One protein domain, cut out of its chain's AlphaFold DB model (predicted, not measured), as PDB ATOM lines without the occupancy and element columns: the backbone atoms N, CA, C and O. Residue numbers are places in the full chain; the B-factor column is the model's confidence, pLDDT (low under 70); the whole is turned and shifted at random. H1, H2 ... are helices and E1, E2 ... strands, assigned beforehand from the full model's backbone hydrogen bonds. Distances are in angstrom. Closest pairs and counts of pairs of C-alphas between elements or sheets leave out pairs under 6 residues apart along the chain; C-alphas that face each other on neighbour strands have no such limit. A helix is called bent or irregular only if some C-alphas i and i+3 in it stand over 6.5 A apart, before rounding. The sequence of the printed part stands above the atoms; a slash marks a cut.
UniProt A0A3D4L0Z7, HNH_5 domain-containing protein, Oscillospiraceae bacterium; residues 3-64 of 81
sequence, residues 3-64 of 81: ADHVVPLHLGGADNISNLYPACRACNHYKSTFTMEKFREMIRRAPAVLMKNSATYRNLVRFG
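Overview. This is residues 3 to 64 of the 81 residues of the protein "HNH_5 domain-containing protein" of Oscillospiraceae bacterium (UniProt A0A3D4L0Z7). A long helix, H2, forms one half of a rod, with short H3 making a corner at its far end; at its other end H1 stands crosswise, next to a small hairpin, E1 and E2, whose long loop makes the rod's other tip. The printed part has 62 residues, ordered E1 E2 H1 H2 H3, mostly helix, with an antiparallel sheet E1 - E2. It is only just loose, close to extended: radius of gyration of the C-alphas 15.6 A, spans 48 by 19 by 13 A.

Arrangement. E1, residues 3 to 5, and E2, residues 20 to 23, form an antiparallel hairpin; N 4 and O 21 are 2.9 A apart, within hydrogen-bond range. H1, residues 25 to 31, is close to but not clearly touching H2, residues 36 to 53, about perpendicular at 86 degrees; the closest C-alphas, of Lys 31 and Phe 39, are 5.8 A apart. H2 touches H3, residues 55 to 62, only at the corner, with closest C-alphas Met 51 and Arg 58 at 5.4 A. Every O i to N i+4 pair is within range in H1 and H3, 12 of 14 in H2.

Along the chain. E1 begins at C-alpha 3 (19.140, -1.918, 22.191). H2, 24.8 A long, is irregular, with C-alphas 44 and 47 7.0 A apart. H3 ends at C-alpha 62 (-15.335, 15.254, 20.177).

Size, cuts and confidence. The farthest C-alphas, of Asn 16 and Phe 63, are 47.9 A apart. The printed part has no cut; E1 to E2 is the long link. No printed residue is under 70 in pLDDT.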
ATOM      1  N   ALA A   3      18.137  -2.960  22.369       91.62
ATOM      2  CA  ALA A   3      19.140  -1.918  22.191       91.62
ATOM      3  C   ALA A   3      18.864  -1.188  20.868       91.62
ATOM      4  O   ALA A   3      18.634  -1.841  19.850       91.62
ATOM      5  N   ASP A   4      18.846   0.139  20.908       92.44
ATOM      6  CA  ASP A   4      18.659   1.012  19.748       92.44
ATOM      7  C   ASP A   4      19.790   2.040  19.692       92.44
ATOM      8  O   ASP A   4      20.182   2.596  20.722       92.44
ATOM      9  N   HIS A   5      20.307   2.290  18.490       93.25
ATOM     10  CA  HIS A   5      21.324   3.308  18.256       93.25
ATOM     11  C   HIS A   5      20.677   4.694  18.231       93.25
ATOM     12  O   HIS A   5      19.859   4.975  17.352       93.25
ATOM     13  N   VAL A   6      21.054   5.585  19.151       91.12
ATOM     14  CA  VAL A   6      20.518   6.964  19.219       91.12
ATOM     15  C   VAL A   6      20.780   7.701  17.918       91.12
ATOM     16  O   VAL A   6      19.865   8.279  17.327       91.12
ATOM     17  N   VAL A   7      22.022   7.620  17.449       92.50
ATOM     18  CA  VAL A   7      22.420   8.016  16.105       92.50
ATOM     19  C   VAL A   7      22.472   6.752  15.244       92.50
ATOM     20  O   VAL A   7      23.278   5.867  15.534       92.50
ATOM     21  N   PRO A   8      21.642   6.631  14.193       93.12
ATOM     22  CA  PRO A   8      21.679   5.485  13.289       93.12
ATOM     23  C   PRO A   8      23.068   5.266  12.676       93.12
ATOM     24  O   PRO A   8      23.743   6.223  12.294       93.12
ATOM     25  N   LEU A   9      23.464   4.003  12.496       94.00
ATOM     26  CA  LEU A   9      24.771   3.643  11.923       94.00
ATOM     27  C   LEU A   9      25.002   4.278  10.541       94.00
ATOM     28  O   LEU A   9      26.071   4.814  10.269       94.00
ATOM     29  N   HIS A  10      23.975   4.304   9.685       92.44
ATOM     30  CA  HIS A  10      24.077   4.894   8.344       92.44
ATOM     31  C   HIS A  10      24.212   6.432   8.346       92.44
ATOM     32  O   HIS A  10      24.461   7.022   7.297       92.44
ATOM     33  N   LEU A  11      24.009   7.085   9.497       93.69
ATOM     34  CA  LEU A  11      24.260   8.513   9.717       93.69
ATOM     35  C   LEU A  11      25.580   8.756  10.470       93.69
ATOM     36  O   LEU A  11      25.806   9.858  10.959       93.69
ATOM     37  N   GLY A  12      26.447   7.741  10.572       94.38
ATOM     38  CA  GLY A  12      27.744   7.838  11.247       94.38
ATOM     39  C   GLY A  12      27.694   7.587  12.756       94.38
ATOM     40  O   GLY A  12      28.644   7.924  13.457       94.38
ATOM     41  N   GLY A  13      26.605   7.011  13.274       94.19
ATOM     42  CA  GLY A  13      26.526   6.607  14.676       94.19
ATOM     43  C   GLY A  13      27.528   5.506  15.023       94.19
ATOM     44  O   GLY A  13      27.763   4.596  14.230       94.19
ATOM     45  N   ALA A  14      28.103   5.569  16.224       95.69
ATOM     46  CA  ALA A  14      29.035   4.554  16.703       95.69
ATOM     47  C   ALA A  14      28.311   3.244  17.058       95.69
ATOM     48  O   ALA A  14      27.221   3.273  17.629       95.69
ATOM     49  N   ASP A  15      28.940   2.100  16.789       95.81
ATOM     50  CA  ASP A  15      28.432   0.788  17.205       95.81
ATOM     51  C   ASP A  15      29.056   0.348  18.537       95.81
ATOM     52  O   ASP A  15      29.859  -0.578  18.615       95.81
ATOM     53  N   ASN A  16      28.773   1.100  19.600       96.00
ATOM     54  CA  ASN A  16      29.226   0.775  20.950       96.00
ATOM     55  C   ASN A  16      28.250   1.320  22.003       96.00
ATOM     56  O   ASN A  16      27.318   2.063  21.689       96.00
ATOM     57  N   ILE A  17      28.482   0.971  23.271       93.38
ATOM     58  CA  ILE A  17      27.576   1.283  24.384       93.38
ATOM     59  C   ILE A  17      27.250   2.778  24.532       93.38
ATOM     60  O   ILE A  17      26.164   3.107  24.992       93.38
ATOM     61  N   SER A  18      28.135   3.686  24.098       92.75
ATOM     62  CA  SER A  18      27.896   5.136  24.192       92.75
ATOM     63  C   SER A  18      26.729   5.624  23.324       92.75
ATOM     64  O   SER A  18      26.142   6.664  23.613       92.75
ATOM     65  N   ASN A  19      26.369   4.866  22.284       93.12
ATOM     66  CA  ASN A  19      25.293   5.188  21.348       93.12
ATOM     67  C   ASN A  19      24.086   4.242  21.483       93.12
ATOM     68  O   ASN A  19      23.118   4.386  20.745       93.12
ATOM     69  N   LEU A  20      24.119   3.273  22.404       92.19
ATOM     70  CA  LEU A  20      23.062   2.275  22.576       92.19
ATOM     71  C   LEU A  20      22.177   2.611  23.775       92.19
ATOM     72  O   LEU A  20      22.651   2.671  24.906       92.19
ATOM     73  N   TYR A  21      20.873   2.755  23.540       88.81
ATOM     74  CA  TYR A  21      19.888   2.990  24.596       88.81
ATOM     75  C   TYR A  21      18.792   1.921  24.605       88.81
ATOM     76  O   TYR A  21      18.467   1.338  23.565       88.81
ATOM     77  N   PRO A  22      18.186   1.645  25.775       90.94
ATOM     78  CA  PRO A  22      17.061   0.729  25.861       90.94
ATOM     79  C   PRO A  22      15.802   1.364  25.258       90.94
ATOM     80  O   PRO A  22      15.284   2.363  25.755       90.94
ATOM     81  N   ALA A  23      15.253   0.729  24.225       90.69
ATOM     82  CA  ALA A  23      13.979   1.084  23.615       90.69
ATOM     83  C   ALA A  23      12.958  -0.058  23.757       90.69
ATOM     84  O   ALA A  23      13.293  -1.248  23.787       90.69
ATOM     85  N   CYS A  24      11.665   0.266  23.836       91.81
ATOM     86  CA  CYS A  24      10.634  -0.755  23.651       91.81
ATOM     87  C   CYS A  24      10.556  -1.150  22.163       91.81
ATOM     88  O   CYS A  24      10.947  -0.374  21.291       91.81
ATOM     89  N   ARG A  25      10.019  -2.340  21.854       91.69
ATOM     90  CA  ARG A  25       9.942  -2.845  20.468       91.69
ATOM     91  C   ARG A  25       9.196  -1.881  19.537       91.69
ATOM     92  O   ARG A  25       9.621  -1.676  18.407       91.69
ATOM     93  N   ALA A  26       8.112  -1.273  20.021       91.56
ATOM     94  CA  ALA A  26       7.328  -0.313  19.248       91.56
ATOM     95  C   ALA A  26       8.097   0.992  18.989       91.56
ATOM     96  O   ALA A  26       8.094   1.477  17.864       91.56
ATOM     97  N   CYS A  27       8.790   1.536  19.996       90.56
ATOM     98  CA  CYS A  27       9.601   2.744  19.840       90.56
ATOM     99  C   CYS A  27      10.792   2.512  18.912       90.56
ATOM    100  O   CYS A  27      11.005   3.333  18.031       90.56
ATOM    101  N   ASN A  28      11.509   1.395  19.064       92.25
ATOM    102  CA  ASN A  28      12.621   1.030  18.185       92.25
ATOM    103  C   ASN A  28      12.155   0.937  16.722       92.25
ATOM    104  O   ASN A  28      12.678   1.605  15.836       92.25
ATOM    105  N   HIS A  29      11.073   0.189  16.490       92.31
ATOM    106  CA  HIS A  29      10.479   0.064  15.162       92.31
ATOM    107  C   HIS A  29      10.012   1.413  14.594       92.31
ATOM    108  O   HIS A  29      10.209   1.692  13.416       92.31
ATOM    109  N   TYR A  30       9.373   2.250  15.413       92.31
ATOM    110  CA  TYR A  30       8.811   3.516  14.947       92.31
ATOM    111  C   TYR A  30       9.867   4.609  14.745       92.31
ATOM    112  O   TYR A  30       9.713   5.442  13.853       92.31
ATOM    113  N   LYS A  31      10.951   4.589  15.530       93.00
ATOM    114  CA  LYS A  31      12.127   5.432  15.302       93.00
ATOM    115  C   LYS A  31      12.818   5.045  14.001       93.00
ATOM    116  O   LYS A  31      13.158   5.940  13.232       93.00
ATOM    117  N   SER A  32      12.945   3.746  13.711       90.94
ATOM    118  CA  SER A  32      13.517   3.254  12.455       90.94
ATOM    119  C   SER A  32      14.882   3.919  12.189       90.94
ATOM    120  O   SER A  32      15.771   3.876  13.036       90.94
ATOM    121  N   THR A  33      15.042   4.587  11.049       91.19
ATOM    122  CA  THR A  33      16.256   5.295  10.627       91.19
ATOM    123  C   THR A  33      16.283   6.778  11.009       91.19
ATOM    124  O   THR A  33      17.154   7.525  10.562       91.19
ATOM    125  N   PHE A  34      15.326   7.257  11.807       92.88
ATOM    126  CA  PHE A  34      15.254   8.668  12.169       92.88
ATOM    127  C   PHE A  34      16.294   9.054  13.222       92.88
ATOM    128  O   PHE A  34      16.549   8.317  14.176       92.88
ATOM    129  N   THR A  35      16.820  10.275  13.088       91.94
ATOM    130  CA  THR A  35      17.477  10.963  14.207       91.94
ATOM    131  C   THR A  35      16.467  11.232  15.319       91.94
ATOM    132  O   THR A  35      15.251  11.242  15.087       91.94
ATOM    133  N   MET A  36      16.952  11.511  16.526       89.75
ATOM    134  CA  MET A  36      16.080  11.812  17.661       89.75
ATOM    135  C   MET A  36      15.197  13.040  17.424       89.75
ATOM    136  O   MET A  36      14.017  13.034  17.780       89.75
ATOM    137  N   GLU A  37      15.721  14.072  16.766       90.31
ATOM    138  CA  GLU A  37      14.990  15.295  16.425       90.31
ATOM    139  C   GLU A  37      13.890  14.997  15.412       90.31
ATOM    140  O   GLU A  37      12.745  15.429  15.578       90.31
ATOM    141  N   LYS A  38      14.210  14.210  14.375       91.88
ATOM    142  CA  LYS A  38      13.227  13.817  13.367       91.88
ATOM    143  C   LYS A  38      12.139  12.950  13.984       91.88
ATOM    144  O   LYS A  38      10.959  13.169  13.709       91.88
ATOM    145  N   PHE A  39      12.518  12.010  14.844       93.06
ATOM    146  CA  PHE A  39      11.575  11.163  15.556       93.06
ATOM    147  C   PHE A  39      10.660  11.985  16.473       93.06
ATOM    148  O   PHE A  39       9.440  11.819  16.437       93.06
ATOM    149  N   ARG A  40      11.218  12.947  17.219       91.88
ATOM    150  CA  ARG A  40      10.451  13.894  18.042       91.88
ATOM    151  C   ARG A  40       9.420  14.642  17.210       91.88
ATOM    152  O   ARG A  40       8.259  14.708  17.608       91.88
ATOM    153  N   GLU A  41       9.818  15.175  16.061       91.75
ATOM    154  CA  GLU A  41       8.908  15.913  15.188       91.75
ATOM    155  C   GLU A  41       7.784  15.022  14.640       91.75
ATOM    156  O   GLU A  41       6.623  15.434  14.606       91.75
ATOM    157  N   MET A  42       8.092  13.771  14.280       91.94
ATOM    158  CA  MET A  42       7.083  12.800  13.844       91.94
ATOM    159  C   MET A  42       6.039  12.532  14.934       91.94
ATOM    160  O   MET A  42       4.840  12.583  14.655       91.94
ATOM    161  N   ILE A  43       6.467  12.319  16.184       92.25
ATOM    162  CA  ILE A  43       5.537  12.103  17.302       92.25
ATOM    163  C   ILE A  43       4.721  13.368  17.588       92.25
ATOM    164  O   ILE A  43       3.510  13.280  17.778       92.25
ATOM    165  N   ARG A  44       5.348  14.555  17.578       90.75
ATOM    166  CA  ARG A  44       4.648  15.834  17.810       90.75
ATOM    167  C   ARG A  44       3.558  16.098  16.776       90.75
ATOM    168  O   ARG A  44       2.513  16.640  17.123       90.75
ATOM    169  N   ARG A  45       3.776  15.701  15.520       91.38
ATOM    170  CA  ARG A  45       2.791  15.856  14.438       91.38
ATOM    171  C   ARG A  45       1.674  14.816  14.480       91.38
ATOM    172  O   ARG A  45       0.597  15.081  13.946       91.38
ATOM    173  N   ALA A  46       1.899  13.654  15.096       92.25
ATOM    174  CA  ALA A  46       0.961  12.531  15.052       92.25
ATOM    175  C   ALA A  46      -0.473  12.892  15.500       92.25
ATOM    176  O   ALA A  46      -1.399  12.556  14.761       92.25
ATOM    177  N   PRO A  47      -0.711  13.631  16.605       93.06
ATOM    178  CA  PRO A  47      -2.067  14.018  17.000       93.06
ATOM    179  C   PRO A  47      -2.789  14.869  15.949       93.06
ATOM    180  O   PRO A  47      -3.967  14.641  15.683       93.06
ATOM    181  N   ALA A  48      -2.097  15.826  15.322       92.38
ATOM    182  CA  ALA A  48      -2.675  16.673  14.276       92.38
ATOM    183  C   ALA A  48      -2.990  15.868  13.004       92.38
ATOM    184  O   ALA A  48      -4.053  16.032  12.403       92.38
ATOM    185  N   VAL A  49      -2.103  14.943  12.622       94.25
ATOM    186  CA  VAL A  49      -2.334  14.019  11.500       94.25
ATOM    187  C   VAL A  49      -3.537  13.114  11.776       94.25
ATOM    188  O   VAL A  49      -4.383  12.943  10.901       94.25
ATOM    189  N   LEU A  50      -3.655  12.574  12.992       95.62
ATOM    190  CA  LEU A  50      -4.796  11.752  13.400       95.62
ATOM    191  C   LEU A  50      -6.099  12.553  13.417       95.62
ATOM    192  O   LEU A  50      -7.116  12.060  12.938       95.62
ATOM    193  N   MET A  51      -6.066  13.801  13.892       95.25
ATOM    194  CA  MET A  51      -7.211  14.708  13.833       95.25
ATOM    195  C   MET A  51      -7.675  14.932  12.388       95.25
ATOM    196  O   MET A  51      -8.869  14.919  12.115       95.25
ATOM    197  N   LYS A  52      -6.747  15.086  11.440       95.31
ATOM    198  CA  LYS A  52      -7.087  15.275  10.025       95.31
ATOM    199  C   LYS A  52      -7.622  13.994   9.371       95.31
ATOM    200  O   LYS A  52      -8.630  14.037   8.670       95.31
ATOM    201  N   ASN A  53      -6.952  12.865   9.597       97.19
ATOM    202  CA  ASN A  53      -7.103  11.671   8.759       97.19
ATOM    203  C   ASN A  53      -7.924  10.542   9.404       97.19
ATOM    204  O   ASN A  53      -8.329   9.621   8.702       97.19
ATOM    205  N   SER A  54      -8.194  10.580  10.713       97.62
ATOM    206  CA  SER A  54      -8.938   9.527  11.416       97.62
ATOM    207  C   SER A  54     -10.284  10.040  11.924       97.62
ATOM    208  O   SER A  54     -10.361  10.858  12.841       97.62
ATOM    209  N   ALA A  55     -11.376   9.540  11.336       97.19
ATOM    210  CA  ALA A  55     -12.729   9.809  11.829       97.19
ATOM    211  C   ALA A  55     -12.924   9.281  13.259       97.19
ATOM    212  O   ALA A  55     -13.515   9.964  14.093       97.19
ATOM    213  N   THR A  56     -12.352   8.113  13.567       97.88
ATOM    214  CA  THR A  56     -12.378   7.524  14.908       97.88
ATOM    215  C   THR A  56     -11.710   8.440  15.925       97.88
ATOM    216  O   THR A  56     -12.334   8.789  16.921       97.88
ATOM    217  N   TYR A  57     -10.481   8.899  15.661       97.56
ATOM    218  CA  TYR A  57      -9.773   9.792  16.583       97.56
ATOM    219  C   TYR A  57     -10.537  11.107  16.798       97.56
ATOM    220  O   TYR A  57     -10.716  11.530  17.939       97.56
ATOM    221  N   ARG A  58     -11.069  11.710  15.723       96.44
ATOM    222  CA  ARG A  58     -11.926  12.904  15.814       96.44
ATOM    223  C   ARG A  58     -13.145  12.690  16.705       96.44
ATOM    224  O   ARG A  58     -13.420  13.534  17.550       96.44
ATOM    225  N   ASN A  59     -13.863  11.582  16.533       97.62
ATOM    226  CA  ASN A  59     -15.047  11.285  17.339       97.62
ATOM    227  C   ASN A  59     -14.686  11.072  18.811       97.62
ATOM    228  O   ASN A  59     -15.347  11.633  19.680       97.62
ATOM    229  N   LEU A  60     -13.607  10.335  19.102       97.50
ATOM    230  CA  LEU A  60     -13.134  10.134  20.474       97.50
ATOM    231  C   LEU A  60     -12.767  11.460  21.156       97.50
ATOM    232  O   LEU A  60     -13.108  11.650  22.321       97.50
ATOM    233  N   VAL A  61     -12.129  12.392  20.438       96.19
ATOM    234  CA  VAL A  61     -11.864  13.741  20.967       96.19
ATOM    235  C   VAL A  61     -13.158  14.537  21.142       96.19
ATOM    236  O   VAL A  61     -13.365  15.139  22.192       96.19
ATOM    237  N   ARG A  62     -14.058  14.519  20.151       95.75
ATOM    238  CA  ARG A  62     -15.335  15.254  20.177       95.75
ATOM    239  C   ARG A  62     -16.227  14.847  21.348       95.75
ATOM    240  O   ARG A  62     -16.855  15.706  21.953       95.75
ATOM    241  N   PHE A  63     -16.284  13.554  21.656       97.19
ATOM    242  CA  PHE A  63     -17.040  13.024  22.792       97.19
ATOM    243  C   PHE A  63     -16.259  13.078  24.114       97.19
ATOM    244  O   PHE A  63     -16.741  12.580  25.126       97.19
ATOM    245  N   GLY A  64     -15.059  13.666  24.126       95.19
ATOM    246  CA  GLY A  64     -14.263  13.855  25.340       95.19
ATOM    247  C   GLY A  64     -13.619  12.582  25.899       95.19
ATOM    248  O   GLY A  64     -13.085  12.620  27.004       95.19
TER     249      GLY A  64